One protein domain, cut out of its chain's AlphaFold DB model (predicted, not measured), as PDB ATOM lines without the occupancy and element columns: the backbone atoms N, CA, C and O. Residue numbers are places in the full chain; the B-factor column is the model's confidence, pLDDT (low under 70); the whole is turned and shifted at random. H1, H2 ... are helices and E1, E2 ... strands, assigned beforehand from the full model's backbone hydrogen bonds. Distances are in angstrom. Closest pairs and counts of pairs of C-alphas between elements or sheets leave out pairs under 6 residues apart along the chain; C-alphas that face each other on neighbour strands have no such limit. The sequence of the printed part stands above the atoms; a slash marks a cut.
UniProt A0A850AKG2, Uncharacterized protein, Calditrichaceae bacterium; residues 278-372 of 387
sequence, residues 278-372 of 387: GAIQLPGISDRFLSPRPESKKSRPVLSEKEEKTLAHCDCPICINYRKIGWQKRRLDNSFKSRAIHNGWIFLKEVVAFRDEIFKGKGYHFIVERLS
ATOM      1  N   GLY A 278     -37.439 -12.392  49.023       93.12
ATOM      2  CA  GLY A 278     -38.756 -12.041  49.554       93.12
ATOM      3  C   GLY A 278     -39.942 -12.469  48.695       93.12
ATOM      4  O   GLY A 278     -41.061 -12.055  48.974       93.12
ATOM      5  N   ALA A 279     -39.712 -13.284  47.667       94.19
ATOM      6  CA  ALA A 279     -40.765 -13.795  46.803       94.19
ATOM      7  C   ALA A 279     -41.298 -15.149  47.295       94.19
ATOM      8  O   ALA A 279     -40.550 -15.979  47.833       94.19
ATOM      9  N   ILE A 280     -42.586 -15.376  47.052       96.38
ATOM     10  CA  ILE A 280     -43.228 -16.685  47.155       96.38
ATOM     11  C   ILE A 280     -43.513 -17.255  45.766       96.38
ATOM     12  O   ILE A 280     -43.716 -16.509  44.813       96.38
ATOM     13  N   GLN A 281     -43.543 -18.576  45.660       94.94
ATOM     14  CA  GLN A 281     -43.986 -19.304  44.480       94.94
ATOM     15  C   GLN A 281     -45.488 -19.583  44.608       94.94
ATOM     16  O   GLN A 281     -45.937 -20.051  45.653       94.94
ATOM     17  N   LEU A 282     -46.262 -19.331  43.555       93.31
ATOM     18  CA  LEU A 282     -47.649 -19.792  43.462       93.31
ATOM     19  C   LEU A 282     -47.774 -20.984  42.502       93.31
ATOM     20  O   LEU A 282     -47.069 -20.985  41.484       93.31
ATOM     21  N   PRO A 283     -48.666 -21.954  42.788       90.00
ATOM     22  CA  PRO A 283     -48.982 -23.040  41.863       90.00
ATOM     23  C   PRO A 283     -49.492 -22.492  40.534       90.00
ATOM     24  O   PRO A 283     -50.255 -21.524  40.526       90.00
ATOM     25  N   GLY A 284     -49.061 -23.081  39.422       86.06
ATOM     26  CA  GLY A 284     -49.504 -22.720  38.071       86.06
ATOM     27  C   GLY A 284     -49.122 -21.319  37.566       86.06
ATOM     28  O   GLY A 284     -49.365 -21.014  36.404       86.06
ATOM     29  N   ILE A 285     -48.549 -20.451  38.406       85.81
ATOM     30  CA  ILE A 285     -48.372 -19.029  38.088       85.81
ATOM     31  C   ILE A 285     -46.889 -18.688  37.944       85.81
ATOM     32  O   ILE A 285     -46.380 -18.702  36.835       85.81
ATOM     33  N   SER A 286     -46.204 -18.321  39.031       85.94
ATOM     34  CA  SER A 286     -44.754 -18.091  39.155       85.94
ATOM     35  C   SER A 286     -44.511 -17.332  40.479       85.94
ATOM     36  O   SER A 286     -45.294 -17.439  41.426       85.94
ATOM     37  N   ASP A 287     -43.439 -16.548  40.539       91.19
ATOM     38  CA  ASP A 287     -43.033 -15.702  41.655       91.19
ATOM     39  C   ASP A 287     -44.008 -14.545  41.888       91.19
ATOM     40  O   ASP A 287     -44.371 -13.823  40.954       91.19
ATOM     41  N   ARG A 288     -44.357 -14.309  43.152       92.94
ATOM     42  CA  ARG A 288     -45.064 -13.112  43.614       92.94
ATOM     43  C   ARG A 288     -44.366 -12.495  44.813       92.94
ATOM     44  O   ARG A 288     -43.861 -13.208  45.682       92.94
ATOM     45  N   PHE A 289     -44.368 -11.169  44.882       93.44
ATOM     46  CA  PHE A 289     -44.117 -10.470  46.140       93.44
ATOM     47  C   PHE A 289     -45.415 -10.334  46.934       93.44
ATOM     48  O   PHE A 289     -46.490 -10.185  46.364       93.44
ATOM     49  N   LEU A 290     -45.312 -10.376  48.260       92.12
ATOM     50  CA  LEU A 290     -46.462 -10.207  49.157       92.12
ATOM     51  C   LEU A 290     -46.792  -8.734  49.423       92.12
ATOM     52  O   LEU A 290     -47.911  -8.415  49.820       92.12
ATOM     53  N   SER A 291     -45.817  -7.862  49.182       87.81
ATOM     54  CA  SER A 291     -45.859  -6.420  49.389       87.81
ATOM     55  C   SER A 291     -45.063  -5.711  48.279       87.81
ATOM     56  O   SER A 291     -44.139  -6.311  47.714       87.81
ATOM     57  N   PRO A 292     -45.408  -4.460  47.912       85.44
ATOM     58  CA  PRO A 292     -44.638  -3.676  46.945       85.44
ATOM     59  C   PRO A 292     -43.172  -3.512  47.364       85.44
ATOM     60  O   PRO A 292     -42.875  -3.318  48.541       85.44
ATOM     61  N   ARG A 293     -42.246  -3.564  46.400       78.75
ATOM     62  CA  ARG A 293     -40.802  -3.374  46.629       78.75
ATOM     63  C   ARG A 293     -40.221  -2.438  45.564       78.75
ATOM     64  O   ARG A 293     -40.761  -2.405  44.462       78.75
ATOM     65  N   PRO A 294     -39.116  -1.716  45.821       67.94
ATOM     66  CA  PRO A 294     -38.525  -0.804  44.832       67.94
ATOM     67  C   PRO A 294     -38.258  -1.470  43.467       67.94
ATOM     68  O   PRO A 294     -38.501  -0.873  42.422       67.94
ATOM     69  N   GLU A 295     -37.863  -2.749  43.480       58.56
ATOM     70  CA  GLU A 295     -37.595  -3.575  42.293       58.56
ATOM     71  C   GLU A 295     -38.810  -4.383  41.781       58.56
ATOM     72  O   GLU A 295     -38.682  -5.167  40.840       58.56
ATOM     73  N   SER A 296     -40.010  -4.235  42.361       59.91
ATOM     74  CA  SER A 296     -41.164  -5.125  42.103       59.91
ATOM     75  C   SER A 296     -41.819  -4.974  40.725       59.91
ATOM     76  O   SER A 296     -42.931  -5.453  40.515       59.91
ATOM     77  N   LYS A 297     -41.195  -4.262  39.784       53.91
ATOM     78  CA  LYS A 297     -41.950  -3.616  38.704       53.91
ATOM     79  C   LYS A 297     -42.072  -4.400  37.392       53.91
ATOM     80  O   LYS A 297     -42.914  -4.006  36.595       53.91
ATOM     81  N   LYS A 298     -41.334  -5.499  37.143       61.09
ATOM     82  CA  LYS A 298     -41.535  -6.298  35.899       61.09
ATOM     83  C   LYS A 298     -41.427  -7.824  36.014       61.09
ATOM     84  O   LYS A 298     -42.274  -8.515  35.468       61.09
ATOM     85  N   SER A 299     -40.418  -8.380  36.690       67.00
ATOM     86  CA  SER A 299     -40.177  -9.840  36.667       67.00
ATOM     87  C   SER A 299     -40.914 -10.627  37.756       67.00
ATOM     88  O   SER A 299     -41.115 -11.831  37.614       67.00
ATOM     89  N   ARG A 300     -41.305  -9.957  38.846       80.19
ATOM     90  CA  ARG A 300     -42.007 -10.542  39.996       80.19
ATOM     91  C   ARG A 300     -43.074  -9.559  40.481       80.19
ATOM     92  O   ARG A 300     -42.757  -8.692  41.294       80.19
ATOM     93  N   PRO A 301     -44.302  -9.622  39.948       86.31
ATOM     94  CA  PRO A 301     -45.355  -8.706  40.357       86.31
ATOM     95  C   PRO A 301     -45.785  -8.974  41.805       86.31
ATOM     96  O   PRO A 301     -45.539 -10.046  42.370       86.31
ATOM     97  N   VAL A 302     -46.425  -7.978  42.411       91.06
ATOM     98  CA  VAL A 302     -47.097  -8.152  43.703       91.06
ATOM     99  C   VAL A 302     -48.311  -9.058  43.504       91.06
ATOM    100  O   VAL A 302     -48.945  -9.032  42.450       91.06
ATOM    101  N   LEU A 303     -48.602  -9.877  44.510       91.94
ATOM    102  CA  LEU A 303     -49.775 -10.735  44.573       91.94
ATOM    103  C   LEU A 303     -51.058  -9.923  44.333       91.94
ATOM    104  O   LEU A 303     -51.329  -8.974  45.065       91.94
ATOM    105  N   SER A 304     -51.836 -10.305  43.321       91.69
ATOM    106  CA  SER A 304     -53.147  -9.701  43.046       91.69
ATOM    107  C   SER A 304     -54.261 -10.332  43.889       91.69
ATOM    108  O   SER A 304     -54.134 -11.466  44.348       91.69
ATOM    109  N   GLU A 305     -55.403  -9.651  44.025       89.69
ATOM    110  CA  GLU A 305     -56.574 -10.169  44.760       89.69
ATOM    111  C   GLU A 305     -57.095 -11.506  44.207       89.69
ATOM    112  O   GLU A 305     -57.555 -12.372  44.951       89.69
ATOM    113  N   LYS A 306     -56.994 -11.725  42.889       89.75
ATOM    114  CA  LYS A 306     -57.362 -13.012  42.281       89.75
ATOM    115  C   LYS A 306     -56.424 -14.129  42.742       89.75
ATOM    116  O   LYS A 306     -56.872 -15.236  43.022       89.75
ATOM    117  N   GLU A 307     -55.133 -13.837  42.829       93.69
ATOM    118  CA  GLU A 307     -54.089 -14.797  43.201       93.69
ATOM    119  C   GLU A 307     -54.020 -15.041  44.710       93.69
ATOM    120  O   GLU A 307     -53.557 -16.094  45.148       93.69
ATOM    121  N   GLU A 308     -54.533 -14.111  45.515       94.00
ATOM    122  CA  GLU A 308     -54.776 -14.338  46.938       94.00
ATOM    123  C   GLU A 308     -55.677 -15.546  47.175       94.00
ATOM    124  O   GLU A 308     -55.424 -16.312  48.103       94.00
ATOM    125  N   LYS A 309     -56.662 -15.785  46.299       92.50
ATOM    126  CA  LYS A 309     -57.477 -17.004  46.359       92.50
ATOM    127  C   LYS A 309     -56.617 -18.246  46.145       92.50
ATOM    128  O   LYS A 309     -56.781 -19.215  46.874       92.50
ATOM    129  N   THR A 310     -55.667 -18.224  45.211       92.94
ATOM    130  CA  THR A 310     -54.732 -19.344  45.008       92.94
ATOM    131  C   THR A 310     -53.891 -19.601  46.259       92.94
ATOM    132  O   THR A 310     -53.736 -20.747  46.669       92.94
ATOM    133  N   LEU A 311     -53.379 -18.546  46.901       95.12
ATOM    134  CA  LEU A 311     -52.621 -18.683  48.148       95.12
ATOM    135  C   LEU A 311     -53.495 -19.174  49.314       95.12
ATOM    136  O   LEU A 311     -53.023 -19.967  50.126       95.12
ATOM    137  N   ALA A 312     -54.758 -18.745  49.378       94.62
ATOM    138  CA  ALA A 312     -55.697 -19.141  50.425       94.62
ATOM    139  C   ALA A 312     -55.974 -20.654  50.444       94.62
ATOM    140  O   ALA A 312     -56.197 -21.206  51.517       94.62
ATOM    141  N   HIS A 313     -55.890 -21.322  49.288       93.62
ATOM    142  CA  HIS A 313     -56.035 -22.777  49.147       93.62
ATOM    143  C   HIS A 313     -54.697 -23.538  49.255       93.62
ATOM    144  O   HIS A 313     -54.605 -24.695  48.856       93.62
ATOM    145  N   CYS A 314     -53.623 -22.898  49.726       94.69
ATOM    146  CA  CYS A 314     -52.326 -23.554  49.861       94.69
ATOM    147  C   CYS A 314     -52.261 -24.434  51.119       94.69
ATOM    148  O   CYS A 314     -52.320 -23.931  52.241       94.69
ATOM    149  N   ASP A 315     -51.990 -25.725  50.922       94.56
ATOM    150  CA  ASP A 315     -51.858 -26.722  51.996       94.56
ATOM    151  C   ASP A 315     -50.410 -26.958  52.457       94.56
ATOM    152  O   ASP A 315     -50.090 -27.992  53.058       94.56
ATOM    153  N   CYS A 316     -49.494 -26.031  52.158       96.44
ATOM    154  CA  CYS A 316     -48.108 -26.170  52.597       96.44
ATOM    155  C   CYS A 316     -48.012 -26.151  54.139       96.44
ATOM    156  O   CYS A 316     -48.891 -25.584  54.803       96.44
ATOM    157  N   PRO A 317     -46.922 -26.692  54.729       96.25
ATOM    158  CA  PRO A 317     -46.754 -26.770  56.187       96.25
ATOM    159  C   PRO A 317     -46.913 -25.427  56.912       96.25
ATOM    160  O   PRO A 317     -47.240 -25.383  58.093       96.25
ATOM    161  N   ILE A 318     -46.693 -24.313  56.209       96.69
ATOM    162  CA  ILE A 318     -46.858 -22.969  56.757       96.69
ATOM    163  C   ILE A 318     -48.302 -22.483  56.624       96.69
ATOM    164  O   ILE A 318     -48.887 -22.053  57.614       96.69
ATOM    165  N   CYS A 319     -48.864 -22.510  55.412       96.12
ATOM    166  CA  CYS A 319     -50.143 -21.871  55.098       96.12
ATOM    167  C   CYS A 319     -51.335 -22.551  55.770       96.12
ATOM    168  O   CYS A 319     -52.268 -21.850  56.165       96.12
ATOM    169  N   ILE A 320     -51.274 -23.870  55.977       95.38
ATOM    170  CA  ILE A 320     -52.361 -24.637  56.597       95.38
ATOM    171  C   ILE A 320     -52.656 -24.205  58.043       95.38
ATOM    172  O   ILE A 320     -53.781 -24.325  58.521       95.38
ATOM    173  N   ASN A 321     -51.666 -23.625  58.728       94.94
ATOM    174  CA  ASN A 321     -51.815 -23.138  60.099       94.94
ATOM    175  C   ASN A 321     -52.584 -21.808  60.193       94.94
ATOM    176  O   ASN A 321     -52.819 -21.304  61.291       94.94
ATOM    177  N   TYR A 322     -52.981 -21.213  59.062       94.44
ATOM    178  CA  TYR A 322     -53.639 -19.910  59.021       94.44
ATOM    179  C   TYR A 322     -54.850 -19.934  58.089       94.44
ATOM    180  O   TYR A 322     -54.713 -20.002  56.874       94.44
ATOM    181  N   ARG A 323     -56.053 -19.785  58.659       87.00
ATOM    182  CA  ARG A 323     -57.314 -19.791  57.891       87.00
ATOM    183  C   ARG A 323     -57.581 -18.513  57.091       87.00
ATOM    184  O   ARG A 323     -58.285 -18.563  56.093       87.00
ATOM    185  N   LYS A 324     -57.082 -17.352  57.541       94.19
ATOM    186  CA  LYS A 324     -57.307 -16.068  56.848       94.19
ATOM    187  C   LYS A 324     -56.083 -15.687  56.021       94.19
ATOM    188  O   LYS A 324     -54.970 -15.663  56.552       94.19
ATOM    189  N   ILE A 325     -56.319 -15.262  54.781       94.62
ATOM    190  CA  ILE A 325     -55.274 -14.861  53.829       94.62
ATOM    191  C   ILE A 325     -54.329 -13.785  54.383       94.62
ATOM    192  O   ILE A 325     -53.116 -13.875  54.209       94.62
ATOM    193  N   GLY A 326     -54.843 -12.816  55.148       94.81
ATOM    194  CA  GLY A 326     -54.015 -11.781  55.776       94.81
ATOM    195  C   GLY A 326     -52.944 -12.346  56.721       94.81
ATOM    196  O   GLY A 326     -51.803 -11.882  56.711       94.81
ATOM    197  N   TRP A 327     -53.268 -13.394  57.487       95.75
ATOM    198  CA  TRP A 327     -52.312 -14.050  58.384       95.75
ATOM    199  C   TRP A 327     -51.293 -14.899  57.621       95.75
ATOM    200  O   TRP A 327     -50.109 -14.853  57.958       95.75
ATOM    201  N   GLN A 328     -51.722 -15.599  56.563       95.94
ATOM    202  CA  GLN A 328     -50.817 -16.322  55.661       95.94
ATOM    203  C   GLN A 328     -49.796 -15.359  55.040       95.94
ATOM    204  O   GLN A 328     -48.587 -15.560  55.182       95.94
ATOM    205  N   LYS A 329     -50.272 -14.258  54.438       96.56
ATOM    206  CA  LYS A 329     -49.425 -13.208  53.852       96.56
ATOM    207  C   LYS A 329     -48.443 -12.651  54.880       96.56
ATOM    208  O   LYS A 329     -47.245 -12.641  54.619       96.56
ATOM    209  N   ARG A 330     -48.916 -12.264  56.071       95.69
ATOM    210  CA  ARG A 330     -48.058 -11.727  57.142       95.69
ATOM    211  C   ARG A 330     -46.981 -12.724  57.572       95.69
ATOM    212  O   ARG A 330     -45.822 -12.345  57.735       95.69
ATOM    213  N   ARG A 331     -47.332 -14.004  57.751       96.56
ATOM    214  CA  ARG A 331     -46.367 -15.038  58.156       96.56
ATOM    215  C   ARG A 331     -45.295 -15.263  57.094       96.56
ATOM    216  O   ARG A 331     -44.127 -15.452  57.445       96.56
ATOM    217  N   LEU A 332     -45.690 -15.267  55.825       97.12
ATOM    218  CA  LEU A 332     -44.775 -15.435  54.705       97.12
ATOM    219  C   LEU A 332     -43.912 -14.180  54.493       97.12
ATOM    220  O   LEU A 332     -42.717 -14.314  54.264       97.12
ATOM    221  N   ASP A 333     -44.436 -12.962  54.631       94.81
ATOM    222  CA  ASP A 333     -43.643 -11.744  54.386       94.81
ATOM    223  C   ASP A 333     -42.578 -11.522  55.477       94.81
ATOM    224  O   ASP A 333     -41.429 -11.174  55.191       94.81
ATOM    225  N   ASN A 334     -42.895 -11.883  56.723       94.00
ATOM    226  CA  ASN A 334     -42.010 -11.655  57.869       94.00
ATOM    227  C   ASN A 334     -40.931 -12.730  58.076       94.00
ATOM    228  O   ASN A 334     -40.091 -12.582  58.960       94.00
ATOM    229  N   SER A 335     -40.941 -13.837  57.325       95.75
ATOM    230  CA  SER A 335     -40.016 -14.945  57.584       95.75
ATOM    231  C   SER A 335     -39.467 -15.583  56.319       95.75
ATOM    232  O   SER A 335     -40.184 -16.197  55.528       95.75
ATOM    233  N   PHE A 336     -38.140 -15.525  56.191       95.44
ATOM    234  CA  PHE A 336     -37.398 -16.276  55.186       95.44
ATOM    235  C   PHE A 336     -37.695 -17.782  55.259       95.44
ATOM    236  O   PHE A 336     -37.997 -18.384  54.230       95.44
ATOM    237  N   LYS A 337     -37.661 -18.376  56.465       96.06
ATOM    238  CA  LYS A 337     -37.936 -19.807  56.677       96.06
ATOM    239  C   LYS A 337     -39.333 -20.172  56.173       96.06
ATOM    240  O   LYS A 337     -39.462 -21.132  55.421       96.06
ATOM    241  N   SER A 338     -40.345 -19.367  56.507       96.94
ATOM    242  CA  SER A 338     -41.716 -19.581  56.035       96.94
ATOM    243  C   SER A 338     -41.818 -19.567  54.509       96.94
ATOM    244  O   SER A 338     -42.400 -20.480  53.927       96.94
ATOM    245  N   ARG A 339     -41.214 -18.574  53.837       97.44
ATOM    246  CA  ARG A 339     -41.214 -18.525  52.363       97.44
ATOM    247  C   ARG A 339     -40.473 -19.695  51.753       97.44
ATOM    248  O   ARG A 339     -40.927 -20.234  50.757       97.44
ATOM    249  N   ALA A 340     -39.333 -20.074  52.318       96.94
ATOM    250  CA  ALA A 340     -38.527 -21.159  51.786       96.94
ATOM    251  C   ALA A 340     -39.275 -22.497  51.896       96.94
ATOM    252  O   ALA A 340     -39.375 -23.204  50.899       96.94
ATOM    253  N   ILE A 341     -39.890 -22.802  53.045       97.50
ATOM    254  CA  ILE A 341     -40.719 -24.009  53.211       97.50
ATOM    255  C   ILE A 341     -41.900 -23.999  52.232       97.50
ATOM    256  O   ILE A 341     -42.109 -24.979  51.519       97.50
ATOM    257  N   HIS A 342     -42.628 -22.879  52.137       97.81
ATOM    258  CA  HIS A 342     -43.718 -22.718  51.169       97.81
ATOM    259  C   HIS A 342     -43.235 -22.951  49.733       97.81
ATOM    260  O   HIS A 342     -43.776 -23.793  49.029       97.81
ATOM    261  N   ASN A 343     -42.171 -22.272  49.305       97.62
ATOM    262  CA  ASN A 343     -41.639 -22.389  47.949       97.62
ATOM    263  C   ASN A 343     -41.182 -23.815  47.634       97.62
ATOM    264  O   ASN A 343     -41.481 -24.314  46.554       97.62
ATOM    265  N   GLY A 344     -40.473 -24.467  48.558       97.19
ATOM    266  CA  GLY A 344     -40.024 -25.847  48.380       97.19
ATOM    267  C   GLY A 344     -41.202 -26.807  48.217       97.19
ATOM    268  O   GLY A 344     -41.204 -27.605  47.284       97.19
ATOM    269  N   TRP A 345     -42.246 -26.661  49.040       97.62
ATOM    270  CA  TRP A 345     -43.477 -27.446  48.909       97.62
ATOM    271  C   TRP A 345     -44.136 -27.265  47.535       97.62
ATOM    272  O   TRP A 345     -44.480 -28.250  46.886       97.62
ATOM    273  N   ILE A 346     -44.258 -26.023  47.051       97.12
ATOM    274  CA  ILE A 346     -44.876 -25.730  45.746       97.12
ATOM    275  C   ILE A 346     -44.060 -26.335  44.601       97.12
ATOM    276  O   ILE A 346     -44.632 -26.931  43.695       97.12
ATOM    277  N   PHE A 347     -42.727 -26.228  44.650       96.75
ATOM    278  CA  PHE A 347     -41.853 -26.845  43.649       96.75
ATOM    279  C   PHE A 347     -42.087 -28.357  43.574       96.75
ATOM    280  O   PHE A 347     -42.261 -28.894  42.485       96.75
ATOM    281  N   LEU A 348     -42.135 -29.038  44.721       97.00
ATOM    282  CA  LEU A 348     -42.374 -30.480  44.773       97.00
ATOM    283  C   LEU A 348     -43.780 -30.846  44.277       97.00
ATOM    284  O   LEU A 348     -43.933 -31.808  43.527       97.00
ATOM    285  N   LYS A 349     -44.804 -30.065  44.643       96.44
ATOM    286  CA  LYS A 349     -46.184 -30.290  44.193       96.44
ATOM    287  C   LYS A 349     -46.363 -30.114  42.690       96.44
ATOM    288  O   LYS A 349     -47.065 -30.920  42.094       96.44
ATOM    289  N   GLU A 350     -45.710 -29.134  42.071       96.44
ATOM    290  CA  GLU A 350     -45.743 -28.964  40.611       96.44
ATOM    291  C   GLU A 350     -45.118 -30.166  39.886       96.44
ATOM    292  O   GLU A 350     -45.645 -30.601  38.868       96.44
ATOM    293  N   VAL A 351     -44.046 -30.756  40.427       96.94
ATOM    294  CA  VAL A 351     -43.426 -31.971  39.859       96.94
ATOM    295  C   VAL A 351     -44.364 -33.174  39.977       96.94
ATOM    296  O   VAL A 351     -44.481 -33.953  39.035       96.94
ATOM    297  N   VAL A 352     -45.043 -33.327  41.120       96.56
ATOM    298  CA  VAL A 352     -46.044 -34.388  41.313       96.56
ATOM    299  C   VAL A 352     -47.210 -34.208  40.341       96.56
ATOM    300  O   VAL A 352     -47.541 -35.149  39.629       96.56
ATOM    301  N   ALA A 353     -47.765 -32.998  40.247       96.19
ATOM    302  CA  ALA A 353     -48.857 -32.696  39.327       96.19
ATOM    303  C   ALA A 353     -48.460 -32.942  37.865       96.19
ATOM    304  O   ALA A 353     -49.228 -33.530  37.112       96.19
ATOM    305  N   PHE A 354     -47.240 -32.562  37.471       96.12
ATOM    306  CA  PHE A 354     -46.736 -32.839  36.130       96.12
ATOM    307  C   PHE A 354     -46.633 -34.338  35.847       96.12
ATOM    308  O   PHE A 354     -47.045 -34.791  34.783       96.12
ATOM    309  N   ARG A 355     -46.131 -35.123  36.808       96.06
ATOM    310  CA  ARG A 355     -46.063 -36.583  36.678       96.06
ATOM    311  C   ARG A 355     -47.455 -37.186  36.480       96.06
ATOM    312  O   ARG A 355     -47.621 -38.034  35.610       96.06
ATOM    313  N   ASP A 356     -48.440 -36.731  37.249       95.75
ATOM    314  CA  ASP A 356     -49.821 -37.209  37.143       95.75
ATOM    315  C   ASP A 356     -50.455 -36.849  35.790       95.75
ATOM    316  O   ASP A 356     -51.210 -37.646  35.239       95.75
ATOM    317  N   GLU A 357     -50.153 -35.671  35.235       95.38
ATOM    318  CA  GLU A 357     -50.665 -35.257  33.922       95.38
ATOM    319  C   GLU A 357     -49.967 -35.956  32.752       95.38
ATOM    320  O   GLU A 357     -50.634 -36.256  31.763       95.38
ATOM    321  N   ILE A 358     -48.678 -36.292  32.869       94.25
ATOM    322  CA  ILE A 358     -47.989 -37.135  31.878       94.25
ATOM    323  C   ILE A 358     -48.711 -38.480  31.734       94.25
ATOM    324  O   ILE A 358     -49.046 -38.875  30.626       94.25
ATOM    325  N   PHE A 359     -49.050 -39.151  32.840       92.88
ATOM    326  CA  PHE A 359     -49.788 -40.424  32.783       92.88
ATOM    327  C   PHE A 359     -51.184 -40.314  32.146       92.88
ATOM    328  O   PHE A 359     -51.784 -41.333  31.810       92.88
ATOM    329  N   LYS A 360     -51.716 -39.098  31.986       93.19
ATOM    330  CA  LYS A 360     -53.001 -38.820  31.328       93.19
ATOM    331  C   LYS A 360     -52.836 -38.350  29.875       93.19
ATOM    332  O   LYS A 360     -53.827 -37.920  29.291       93.19
ATOM    333  N   GLY A 361     -51.616 -38.346  29.325       89.75
ATOM    334  CA  GLY A 361     -51.310 -37.777  28.007       89.75
ATOM    335  C   GLY A 361     -51.457 -36.250  27.947       89.75
ATOM    336  O   GLY A 361     -51.665 -35.673  26.884       89.75
ATOM    337  N   LYS A 362     -51.409 -35.566  29.097       92.00
ATOM    338  CA  LYS A 362     -51.647 -34.117  29.228       92.00
ATOM    339  C   LYS A 362     -50.382 -33.330  29.564       92.00
ATOM    340  O   LYS A 362     -50.475 -32.143  29.889       92.00
ATOM    341  N   GLY A 363     -49.201 -33.946  29.451       91.38
ATOM    342  CA  GLY A 363     -47.916 -33.303  29.734       91.38
ATOM    343  C   GLY A 363     -47.733 -31.993  28.962       91.38
ATOM    344  O   GLY A 363     -47.428 -30.961  29.561       91.38
ATOM    345  N   TYR A 364     -48.020 -31.999  27.655       90.44
ATOM    346  CA  TYR A 364     -47.958 -30.799  26.813       90.44
ATOM    347  C   TYR A 364     -48.836 -29.659  27.341       90.44
ATOM    348  O   TYR A 364     -48.354 -28.551  27.586       90.44
ATOM    349  N   HIS A 365     -50.122 -29.943  27.559       90.25
ATOM    350  CA  HIS A 365     -51.089 -28.948  28.016       90.25
ATOM    351  C   HIS A 365     -50.702 -28.379  29.382       90.25
ATOM    352  O   HIS A 365     -50.720 -27.162  29.574       90.25
ATOM    353  N   PHE A 366     -50.269 -29.243  30.305       92.31
ATOM    354  CA  PHE A 366     -49.804 -28.823  31.621       92.31
ATOM    355  C   PHE A 366     -48.671 -27.800  31.513       92.31
ATOM    356  O   PHE A 366     -48.719 -26.760  32.169       92.31
ATOM    357  N   ILE A 367     -47.673 -28.054  30.663       89.56
ATOM    358  CA  ILE A 367     -46.557 -27.129  30.447       89.56
ATOM    359  C   ILE A 367     -47.039 -25.812  29.837       89.56
ATOM    360  O   ILE A 367     -46.696 -24.754  30.364       89.56
ATOM    361  N   VAL A 368     -47.858 -25.855  28.781       86.69
ATOM    362  CA  VAL A 368     -48.389 -24.647  28.123       86.69
ATOM    363  C   VAL A 368     -49.134 -23.749  29.111       86.69
ATOM    364  O   VAL A 368     -48.919 -22.540  29.105       86.69
ATOM    365  N   GLU A 369     -49.930 -24.319  30.018       87.25
ATOM    366  CA  GLU A 369     -50.629 -23.554  31.060       87.25
ATOM    367  C   GLU A 369     -49.676 -22.831  32.031       87.25
ATOM    368  O   GLU A 369     -50.001 -21.745  32.511       87.25
ATOM    369  N   ARG A 370     -48.495 -23.404  32.324       86.12
ATOM    370  CA  ARG A 370     -47.483 -22.797  33.220       86.12
ATOM    371  C   ARG A 370     -46.547 -21.837  32.487       86.12
ATOM    372  O   ARG A 370     -45.848 -21.039  33.122       86.12
ATOM    373  N   LEU A 371     -46.482 -21.915  31.162       78.56
ATOM    374  CA  LEU A 371     -45.648 -21.049  30.347       78.56
ATOM    375  C   LEU A 371     -46.389 -19.755  30.030       78.56
ATOM    376  O   LEU A 371     -47.211 -19.669  29.123       78.56
ATOM    377  N   SER A 372     -46.005 -18.677  30.714       68.19
ATOM    378  CA  SER A 372     -46.307 -17.341  30.201       68.19
ATOM    379  C   SER A 372     -45.746 -17.203  28.781       68.19
ATOM    380  O   SER A 372     -44.589 -17.553  28.538       68.19
TER     381      SER A 372
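AT A GLANCE: This is residues 278 to 372 of the 387 residues of an uncharacterized protein of Calditrichaceae bacterium (UniProt A0A850AKG2). One long helix, H3, makes the length; short H4 folds back at its end, H2 makes a corner at its beginning, and E1 of the small hairpin E1 and E2 packs on its residues 336 to 347. H1 packs on H2. The printed part has 95 residues, ordered E1 E2 H1 H2 H3 H4, mostly helix, its sheet antiparallel. It is compact, radius of gyration of the C-alphas 13.9 A, spanning 40 by 31 by 22 A.

IN THESE COORDINATES: E1 is residues 279 to 281, from C-alpha 279 at (-40.765, -13.795, 46.803), E2 287 to 289, H1 305 to 312, H2 325 to 333, H3 336 to 358, 33.0 A long, and H4 363 to 370, to C-alpha 370 at (-47.483, -22.797, 33.220).

HOW THE PARTS SIT: N 280 and O 288 of hairpin E1 and E2 are 2.9 A apart. The closest C-alphas of E1 and H3, Gln 281 and Asn 343, are 5.2 A apart. H1 touches H2 about perpendicular, 80 degrees, closest C-alphas Ala 312 and Ile 325, 5.5 A. H2 and H3 touch only at the corner, closest C-alphas Leu 332 and Arg 339, 5.3 A. H3, with residues 354 to 357 alone, touches H4 in a helical hairpin, closest C-alphas Glu 357 and Gly 363, 5.4 A. In H2, H3 and H4 every O i to N i+4 pair is within hydrogen-bond range; in H1, 2 of 4.

THE WHOLE: The C-alphas farthest apart, Pro 294 and Phe 359, are 42.9 A apart. The printed part has no cut. Links E2 to H1 and H1 to H2 are long. Residues 294 to 299 and 372 have pLDDT under 70.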